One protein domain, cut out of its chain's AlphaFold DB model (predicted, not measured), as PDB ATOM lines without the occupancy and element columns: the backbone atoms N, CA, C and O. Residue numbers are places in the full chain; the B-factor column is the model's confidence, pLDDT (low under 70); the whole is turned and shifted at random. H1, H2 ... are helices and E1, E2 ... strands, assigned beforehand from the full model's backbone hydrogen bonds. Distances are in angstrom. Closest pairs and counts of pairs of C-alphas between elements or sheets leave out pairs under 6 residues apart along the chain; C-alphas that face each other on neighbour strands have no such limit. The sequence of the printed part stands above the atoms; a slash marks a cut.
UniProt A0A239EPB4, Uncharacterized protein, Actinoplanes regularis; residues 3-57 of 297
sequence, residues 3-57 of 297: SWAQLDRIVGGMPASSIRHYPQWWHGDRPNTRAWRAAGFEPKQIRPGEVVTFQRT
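AT A GLANCE: This is residues 3 to 57 of the 297 residues of an uncharacterized protein of Actinoplanes regularis (UniProt A0A239EPB4). What does the backbone look like as a whole? A two-stranded hairpin, E1 and E2, makes one wall of a small open frame, with H1 by the beginning of E2 and H3 by the beginning of E1. The short helix H2 and the link of residues 21 to 30 make the side across from the hairpin, and the three helices touch no other helix. What is it made of, and how large is it? The printed part has 55 residues with three named helices and two named strands in the order H1, H2, H3, E1, E2, of mixed class, with an antiparallel sheet of order E1 - E2. It is compact, with a radius of gyration of the C-alphas of 10.5 A, and rounded, spanning 23 by 20 by 20 A.

IN THESE COORDINATES: Where are the strands? E1 is residues 41 to 47, 16.9 A from first to last C-alpha, and begins at C-alpha 41 (-34.560, -46.782, -11.724). E2 is residues 51 to 56, 16.3 A long, and ends at C-alpha 56 (-32.292, -47.123, -15.569). Where are the helices? H3 is residues 31 to 38, 10.6 A long, and H1 is residues 4 to 11, 10.5 A long, beginning at C-alpha 4 (-48.636, -40.609, -16.751). H2 is residues 17 to 20, 4.8 A long.

HOW THE PARTS SIT: How do E1 and E2 pair? They form a hairpin of antiparallel neighbours, with 159 degrees between their directions. N 44 and O 53 are 2.8 A apart, and N 55 and O 42 are 2.8 A apart, both within hydrogen-bond range. Which helices come near the hairpin? The closest C-alphas of H1 and E2 are those of Trp 4 and Val 51, 4.8 A apart. The closest C-alphas of H3 and E1 are those of Trp 36 and Glu 42, 6.9 A apart. What stays apart? H2 is apart from E1, E2, H1 and H3, and H1 is apart from H3 and E1. What do the helix backbones show? Every O i to N i+4 pair is within hydrogen-bond range in H1 and H3; H2 is too short for such a pair, and its one O i to N i+3 pair is not within range.

THE WHOLE: How far does it reach? The two C-alphas farthest apart, those of Ala 16 and Thr 57, are 26.7 A apart. Is it cut, and how are the elements linked? The printed part, residues 3 to 57, has no cut. The links H1 to H2, H3 to E1 and E1 to E2 are tight, and H2 to H3, with 10 residues between them, is short. Where is the confidence low? The mean pLDDT of the printed part is 81.0, and residues 5 to 6 and 8 to 13 are under 70.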
ATOM      1  N   SER A   3     -45.803 -42.839 -20.044       74.06
ATOM      2  CA  SER A   3     -46.789 -41.758 -19.913       74.06
ATOM      3  C   SER A   3     -47.421 -41.778 -18.520       74.06
ATOM      4  O   SER A   3     -47.440 -42.822 -17.862       74.06
ATOM      5  N   TRP A   4     -47.977 -40.654 -18.060       71.19
ATOM      6  CA  TRP A   4     -48.636 -40.609 -16.751       71.19
ATOM      7  C   TRP A   4     -49.747 -41.658 -16.627       71.19
ATOM      8  O   TRP A   4     -49.807 -42.370 -15.633       71.19
ATOM      9  N   ALA A   5     -50.546 -41.850 -17.682       65.75
ATOM     10  CA  ALA A   5     -51.593 -42.870 -17.737       65.75
ATOM     11  C   ALA A   5     -51.055 -44.316 -17.755       65.75
ATOM     12  O   ALA A   5     -51.720 -45.242 -17.294       65.75
ATOM     13  N   GLN A   6     -49.863 -44.559 -18.311       62.75
ATOM     14  CA  GLN A   6     -49.215 -45.873 -18.215       62.75
ATOM     15  C   GLN A   6     -48.695 -46.124 -16.801       62.75
ATOM     16  O   GLN A   6     -48.911 -47.208 -16.268       62.75
ATOM     17  N   LEU A   7     -48.061 -45.125 -16.183       70.12
ATOM     18  CA  LEU A   7     -47.572 -45.225 -14.812       70.12
ATOM     19  C   LEU A   7     -48.733 -45.445 -13.838       70.12
ATOM     20  O   LEU A   7     -48.672 -46.363 -13.032       70.12
ATOM     21  N   ASP A   8     -49.805 -44.664 -13.982       65.56
ATOM     22  CA  ASP A   8     -51.058 -44.779 -13.233       65.56
ATOM     23  C   ASP A   8     -51.631 -46.200 -13.292       65.56
ATOM     24  O   ASP A   8     -51.898 -46.800 -12.253       65.56
ATOM     25  N   ARG A   9     -51.700 -46.797 -14.488       58.25
ATOM     26  CA  ARG A   9     -52.126 -48.195 -14.655       58.25
ATOM     27  C   ARG A   9     -51.189 -49.194 -13.979       58.25
ATOM     28  O   ARG A   9     -51.673 -50.132 -13.357       58.25
ATOM     29  N   ILE A  10     -49.872 -48.998 -14.072       63.66
ATOM     30  CA  ILE A  10     -48.873 -49.895 -13.466       63.66
ATOM     31  C   ILE A  10     -48.958 -49.871 -11.935       63.66
ATOM     32  O   ILE A  10     -48.862 -50.917 -11.297       63.66
ATOM     33  N   VAL A  11     -49.144 -48.692 -11.332       63.00
ATOM     34  CA  VAL A  11     -49.197 -48.554  -9.867       63.00
ATOM     35  C   VAL A  11     -50.601 -48.749  -9.279       63.00
ATOM     36  O   VAL A  11     -50.748 -48.783  -8.058       63.00
ATOM     37  N   GLY A  12     -51.627 -48.897 -10.124       54.53
ATOM     38  CA  GLY A  12     -53.022 -49.044  -9.700       54.53
ATOM     39  C   GLY A  12     -53.662 -47.737  -9.219       54.53
ATOM     40  O   GLY A  12     -54.471 -47.750  -8.291       54.53
ATOM     41  N   GLY A  13     -53.291 -46.614  -9.834       64.38
ATOM     42  CA  GLY A  13     -53.710 -45.262  -9.479       64.38
ATOM     43  C   GLY A  13     -52.597 -44.493  -8.767       64.38
ATOM     44  O   GLY A  13     -52.296 -44.743  -7.599       64.38
ATOM     45  N   MET A  14     -52.000 -43.517  -9.445       74.50
ATOM     46  CA  MET A  14     -51.102 -42.546  -8.837       74.50
ATOM     47  C   MET A  14     -51.917 -41.677  -7.874       74.50
ATOM     48  O   MET A  14     -52.881 -41.023  -8.281       74.50
ATOM     49  N   PRO A  15     -51.562 -41.621  -6.580       73.25
ATOM     50  CA  PRO A  15     -52.323 -40.819  -5.642       73.25
ATOM     51  C   PRO A  15     -52.189 -39.339  -6.018       73.25
ATOM     52  O   PRO A  15     -51.102 -38.882  -6.372       73.25
ATOM     53  N   ALA A  16     -53.260 -38.550  -5.877       74.25
ATOM     54  CA  ALA A  16     -53.239 -37.105  -6.157       74.25
ATOM     55  C   ALA A  16     -52.168 -36.340  -5.344       74.25
ATOM     56  O   ALA A  16     -51.782 -35.225  -5.690       74.25
ATOM     57  N   SER A  17     -51.677 -36.935  -4.252       74.38
ATOM     58  CA  SER A  17     -50.542 -36.441  -3.465       74.38
ATOM     59  C   SER A  17     -49.222 -36.413  -4.249       74.38
ATOM     60  O   SER A  17     -48.379 -35.569  -3.965       74.38
ATOM     61  N   SER A  18     -49.055 -37.266  -5.264       81.25
ATOM     62  CA  SER A  18     -47.882 -37.263  -6.149       81.25
ATOM     63  C   SER A  18     -47.779 -36.016  -7.027       81.25
ATOM     64  O   SER A  18     -46.679 -35.621  -7.406       81.25
ATOM     65  N   ILE A  19     -48.916 -35.374  -7.313       85.44
ATOM     66  CA  ILE A  19     -48.982 -34.093  -8.022       85.44
ATOM     67  C   ILE A  19     -48.881 -32.946  -7.015       85.44
ATOM     68  O   ILE A  19     -48.046 -32.060  -7.160       85.44
ATOM     69  N   ARG A  20     -49.695 -32.994  -5.951       81.62
ATOM     70  CA  ARG A  20     -49.811 -31.908  -4.962       81.62
ATOM     71  C   ARG A  20     -48.555 -31.664  -4.125       81.62
ATOM     72  O   ARG A  20     -48.381 -30.560  -3.628       81.62
ATOM     73  N   HIS A  21     -47.700 -32.669  -3.950       81.62
ATOM     74  CA  HIS A  21     -46.463 -32.549  -3.172       81.62
ATOM     75  C   HIS A  21     -45.221 -32.705  -4.052       81.62
ATOM     76  O   HIS A  21     -44.249 -33.355  -3.663       81.62
ATOM     77  N   TYR A  22     -45.263 -32.160  -5.266       85.00
ATOM     78  CA  TYR A  22     -44.070 -31.994  -6.082       85.00
ATOM     79  C   TYR A  22     -43.215 -30.830  -5.535       85.00
ATOM     80  O   TYR A  22     -43.773 -29.769  -5.254       85.00
ATOM     81  N   PRO A  23     -41.881 -30.982  -5.404       87.62
ATOM     82  CA  PRO A  23     -41.067 -32.136  -5.804       87.62
ATOM     83  C   PRO A  23     -40.922 -33.231  -4.720       87.62
ATOM     84  O   PRO A  23     -40.466 -34.336  -5.012       87.62
ATOM     85  N   GLN A  24     -41.338 -32.992  -3.473       88.62
ATOM     86  CA  GLN A  24     -41.001 -33.831  -2.309       88.62
ATOM     87  C   GLN A  24     -41.494 -35.285  -2.383       88.62
ATOM     88  O   GLN A  24     -40.923 -36.155  -1.730       88.62
ATOM     89  N   TRP A  25     -42.557 -35.571  -3.135       86.12
ATOM     90  CA  TRP A  25     -43.081 -36.931  -3.294       86.12
ATOM     91  C   TRP A  25     -42.178 -37.821  -4.164       86.12
ATOM     92  O   TRP A  25     -42.147 -39.040  -3.981       86.12
ATOM     93  N   TRP A  26     -41.433 -37.207  -5.087       90.00
ATOM     94  CA  TRP A  26     -40.604 -37.887  -6.086       90.00
ATOM     95  C   TRP A  26     -39.130 -38.004  -5.688       90.00
ATOM     96  O   TRP A  26     -38.383 -38.759  -6.309       90.00
ATOM     97  N   HIS A  27     -38.721 -37.293  -4.637       87.94
ATOM     98  CA  HIS A  27     -37.347 -37.263  -4.142       87.94
ATOM     99  C   HIS A  27     -37.268 -37.643  -2.652       87.94
ATOM    100  O   HIS A  27     -38.278 -37.825  -1.974       87.94
ATOM    101  N   GLY A  28     -36.044 -37.777  -2.138       87.62
ATOM    102  CA  GLY A  28     -35.777 -38.125  -0.738       87.62
ATOM    103  C   GLY A  28     -35.831 -39.625  -0.433       87.62
ATOM    104  O   GLY A  28     -35.775 -40.463  -1.343       87.62
ATOM    105  N   ASP A  29     -35.898 -39.953   0.858       86.50
ATOM    106  CA  ASP A  29     -35.933 -41.321   1.388       86.50
ATOM    107  C   ASP A  29     -37.346 -41.697   1.867       86.50
ATOM    108  O   ASP A  29     -37.687 -41.644   3.047       86.50
ATOM    109  N   ARG A  30     -38.225 -42.007   0.912       83.31
ATOM    110  CA  ARG A  30     -39.614 -42.421   1.128       83.31
ATOM    111  C   ARG A  30     -39.803 -43.866   0.655       83.31
ATOM    112  O   ARG A  30     -39.025 -44.357  -0.163       83.31
ATOM    113  N   PRO A  31     -40.844 -44.582   1.117       78.94
ATOM    114  CA  PRO A  31     -41.083 -45.965   0.701       78.94
ATOM    115  C   PRO A  31     -41.168 -46.156  -0.822       78.94
ATOM    116  O   PRO A  31     -40.521 -47.052  -1.357       78.94
ATOM    117  N   ASN A  32     -41.895 -45.282  -1.527       79.00
ATOM    118  CA  ASN A  32     -41.973 -45.296  -2.990       79.00
ATOM    119  C   ASN A  32     -40.615 -44.974  -3.630       79.00
ATOM    120  O   ASN A  32     -40.228 -45.644  -4.583       79.00
ATOM    121  N   THR A  33     -39.862 -44.013  -3.073       87.75
ATOM    122  CA  THR A  33     -38.549 -43.641  -3.617       87.75
ATOM    123  C   THR A  33     -37.478 -44.708  -3.483       87.75
ATOM    124  O   THR A  33     -36.692 -44.914  -4.407       87.75
ATOM    125  N   ARG A  34     -37.502 -45.459  -2.385       83.81
ATOM    126  CA  ARG A  34     -36.661 -46.645  -2.214       83.81
ATOM    127  C   ARG A  34     -37.038 -47.767  -3.172       83.81
ATOM    128  O   ARG A  34     -36.142 -48.400  -3.717       83.81
ATOM    129  N   ALA A  35     -38.332 -47.992  -3.402       77.75
ATOM    130  CA  ALA A  35     -38.804 -49.102  -4.225       77.75
ATOM    131  C   ALA A  35     -38.271 -49.043  -5.666       77.75
ATOM    132  O   ALA A  35     -37.713 -50.027  -6.146       77.75
ATOM    133  N   TRP A  36     -38.367 -47.897  -6.354       84.88
ATOM    134  CA  TRP A  36     -37.839 -47.809  -7.722       84.88
ATOM    135  C   TRP A  36     -36.311 -47.697  -7.795       84.88
ATOM    136  O   TRP A  36     -35.733 -48.266  -8.720       84.88
ATOM    137  N   ARG A  37     -35.631 -47.104  -6.798       87.81
ATOM    138  CA  ARG A  37     -34.155 -47.160  -6.724       87.81
ATOM    139  C   ARG A  37     -33.654 -48.593  -6.567       87.81
ATOM    140  O   ARG A  37     -32.732 -48.991  -7.266       87.81
ATOM    141  N   ALA A  38     -34.295 -49.384  -5.705       77.75
ATOM    142  CA  ALA A  38     -33.983 -50.803  -5.536       77.75
ATOM    143  C   ALA A  38     -34.224 -51.612  -6.824       77.75
ATOM    144  O   ALA A  38     -33.537 -52.596  -7.070       77.75
ATOM    145  N   ALA A  39     -35.156 -51.170  -7.673       78.75
ATOM    146  CA  ALA A  39     -35.388 -51.737  -8.999       78.75
ATOM    147  C   ALA A  39     -34.417 -51.213 -10.084       78.75
ATOM    148  O   ALA A  39     -34.562 -51.573 -11.254       78.75
ATOM    149  N   GLY A  40     -33.435 -50.378  -9.723       87.25
ATOM    150  CA  GLY A  40     -32.453 -49.812 -10.650       87.25
ATOM    151  C   GLY A  40     -33.010 -48.690 -11.524       87.25
ATOM    152  O   GLY A  40     -32.598 -48.548 -12.674       87.25
ATOM    153  N   PHE A  41     -33.980 -47.924 -11.023       89.25
ATOM    154  CA  PHE A  41     -34.560 -46.782 -11.724       89.25
ATOM    155  C   PHE A  41     -34.435 -45.498 -10.903       89.25
ATOM    156  O   PHE A  41     -34.714 -45.472  -9.705       89.25
ATOM    157  N   GLU A  42     -34.116 -44.401 -11.585       92.12
ATOM    158  CA  GLU A  42     -34.184 -43.047 -11.040       92.12
ATOM    159  C   GLU A  42     -35.044 -42.140 -11.930       92.12
ATOM    160  O   GLU A  42     -34.985 -42.243 -13.158       92.12
ATOM    161  N   PRO A  43     -35.876 -41.257 -11.351       91.94
ATOM    162  CA  PRO A  43     -36.655 -40.311 -12.136       91.94
ATOM    163  C   PRO A  43     -35.730 -39.265 -12.776       91.94
ATOM    164  O   PRO A  43     -34.995 -38.567 -12.084       91.94
ATOM    165  N   LYS A  44     -35.790 -39.142 -14.105       93.69
ATOM    166  CA  LYS A  44     -35.003 -38.192 -14.903       93.69
ATOM    167  C   LYS A  44     -35.775 -36.908 -15.198       93.69
ATOM    168  O   LYS A  44     -35.222 -35.819 -15.118       93.69
ATOM    169  N   GLN A  45     -37.052 -37.034 -15.547       92.62
ATOM    170  CA  GLN A  45     -37.935 -35.899 -15.805       92.62
ATOM    171  C   GLN A  45     -39.297 -36.189 -15.198       92.62
ATOM    172  O   GLN A  45     -39.878 -37.241 -15.458       92.62
ATOM    173  N   ILE A  46     -39.816 -35.246 -14.423       91.19
ATOM    174  CA  ILE A  46     -41.136 -35.338 -13.810       91.19
ATOM    175  C   ILE A  46     -41.909 -34.089 -14.227       91.19
ATOM    176  O   ILE A  46     -41.537 -32.976 -13.868       91.19
ATOM    177  N   ARG A  47     -42.983 -34.276 -14.991       87.94
ATOM    178  CA  ARG A  47     -44.010 -33.263 -15.249       87.94
ATOM    179  C   ARG A  47     -45.301 -33.781 -14.617       87.94
ATOM    180  O   ARG A  47     -45.949 -34.647 -15.210       87.94
ATOM    181  N   PRO A  48     -45.619 -33.364 -13.377       85.69
ATOM    182  CA  PRO A  48     -46.765 -33.893 -12.646       85.69
ATOM    183  C   PRO A  48     -48.061 -33.805 -13.458       85.69
ATOM    184  O   PRO A  48     -48.383 -32.745 -13.980       85.69
ATOM    185  N   GLY A  49     -48.792 -34.916 -13.575       78.31
ATOM    186  CA  GLY A  49     -50.030 -34.993 -14.362       78.31
ATOM    187  C   GLY A  49     -49.844 -35.179 -15.874       78.31
ATOM    188  O   GLY A  49     -50.821 -35.461 -16.560       78.31
ATOM    189  N   GLU A  50     -48.617 -35.089 -16.395       84.56
ATOM    190  CA  GLU A  50     -48.329 -35.220 -17.831       84.56
ATOM    191  C   GLU A  50     -47.452 -36.443 -18.146       84.56
ATOM    192  O   GLU A  50     -47.875 -37.383 -18.823       84.56
ATOM    193  N   VAL A  51     -46.204 -36.448 -17.667       84.31
ATOM    194  CA  VAL A  51     -45.204 -37.464 -18.025       84.31
ATOM    195  C   VAL A  51     -44.155 -37.624 -16.932       84.31
ATOM    196  O   VAL A  51     -43.704 -36.648 -16.332       84.31
ATOM    197  N   VAL A  52     -43.725 -38.866 -16.702       87.62
ATOM    198  CA  VAL A  52     -42.553 -39.167 -15.877       87.62
ATOM    199  C   VAL A  52     -41.622 -40.080 -16.655       87.62
ATOM    200  O   VAL A  52     -42.005 -41.152 -17.123       87.62
ATOM    201  N   THR A  53     -40.368 -39.670 -16.801       89.12
ATOM    202  CA  THR A  53     -39.333 -40.523 -17.376       89.12
ATOM    203  C   THR A  53     -38.442 -41.050 -16.272       89.12
ATOM    204  O   THR A  53     -37.924 -40.294 -15.455       89.12
ATOM    205  N   PHE A  54     -38.259 -42.366 -16.264       91.00
ATOM    206  CA  PHE A  54     -37.241 -43.021 -15.459       91.00
ATOM    207  C   PHE A  54     -36.043 -43.343 -16.343       91.00
ATOM    208  O   PHE A  54     -36.198 -43.790 -17.484       91.00
ATOM    209  N   GLN A  55     -34.856 -43.118 -15.803       91.81
ATOM    210  CA  GLN A  55     -33.606 -43.623 -16.327       91.81
ATOM    211  C   GLN A  55     -33.229 -44.867 -15.528       91.81
ATOM    212  O   GLN A  55     -33.293 -44.865 -14.300       91.81
ATOM    213  N   ARG A  56     -32.850 -45.941 -16.223       87.31
ATOM    214  CA  ARG A  56     -32.292 -47.123 -15.569       87.31
ATOM    215  C   ARG A  56     -30.872 -46.793 -15.111       87.31
ATOM    216  O   ARG A  56     -30.036 -46.440 -15.944       87.31
ATOM    217  N   THR A  57     -30.611 -46.865 -13.816       88.38
ATOM    218  CA  THR A  57     -29.298 -46.608 -13.228       88.38
ATOM    219  C   THR A  57     -28.547 -47.929 -13.091       88.38
ATOM    220  O   THR A  57     -28.812 -48.732 -12.205       88.38
TER     221      THR A  57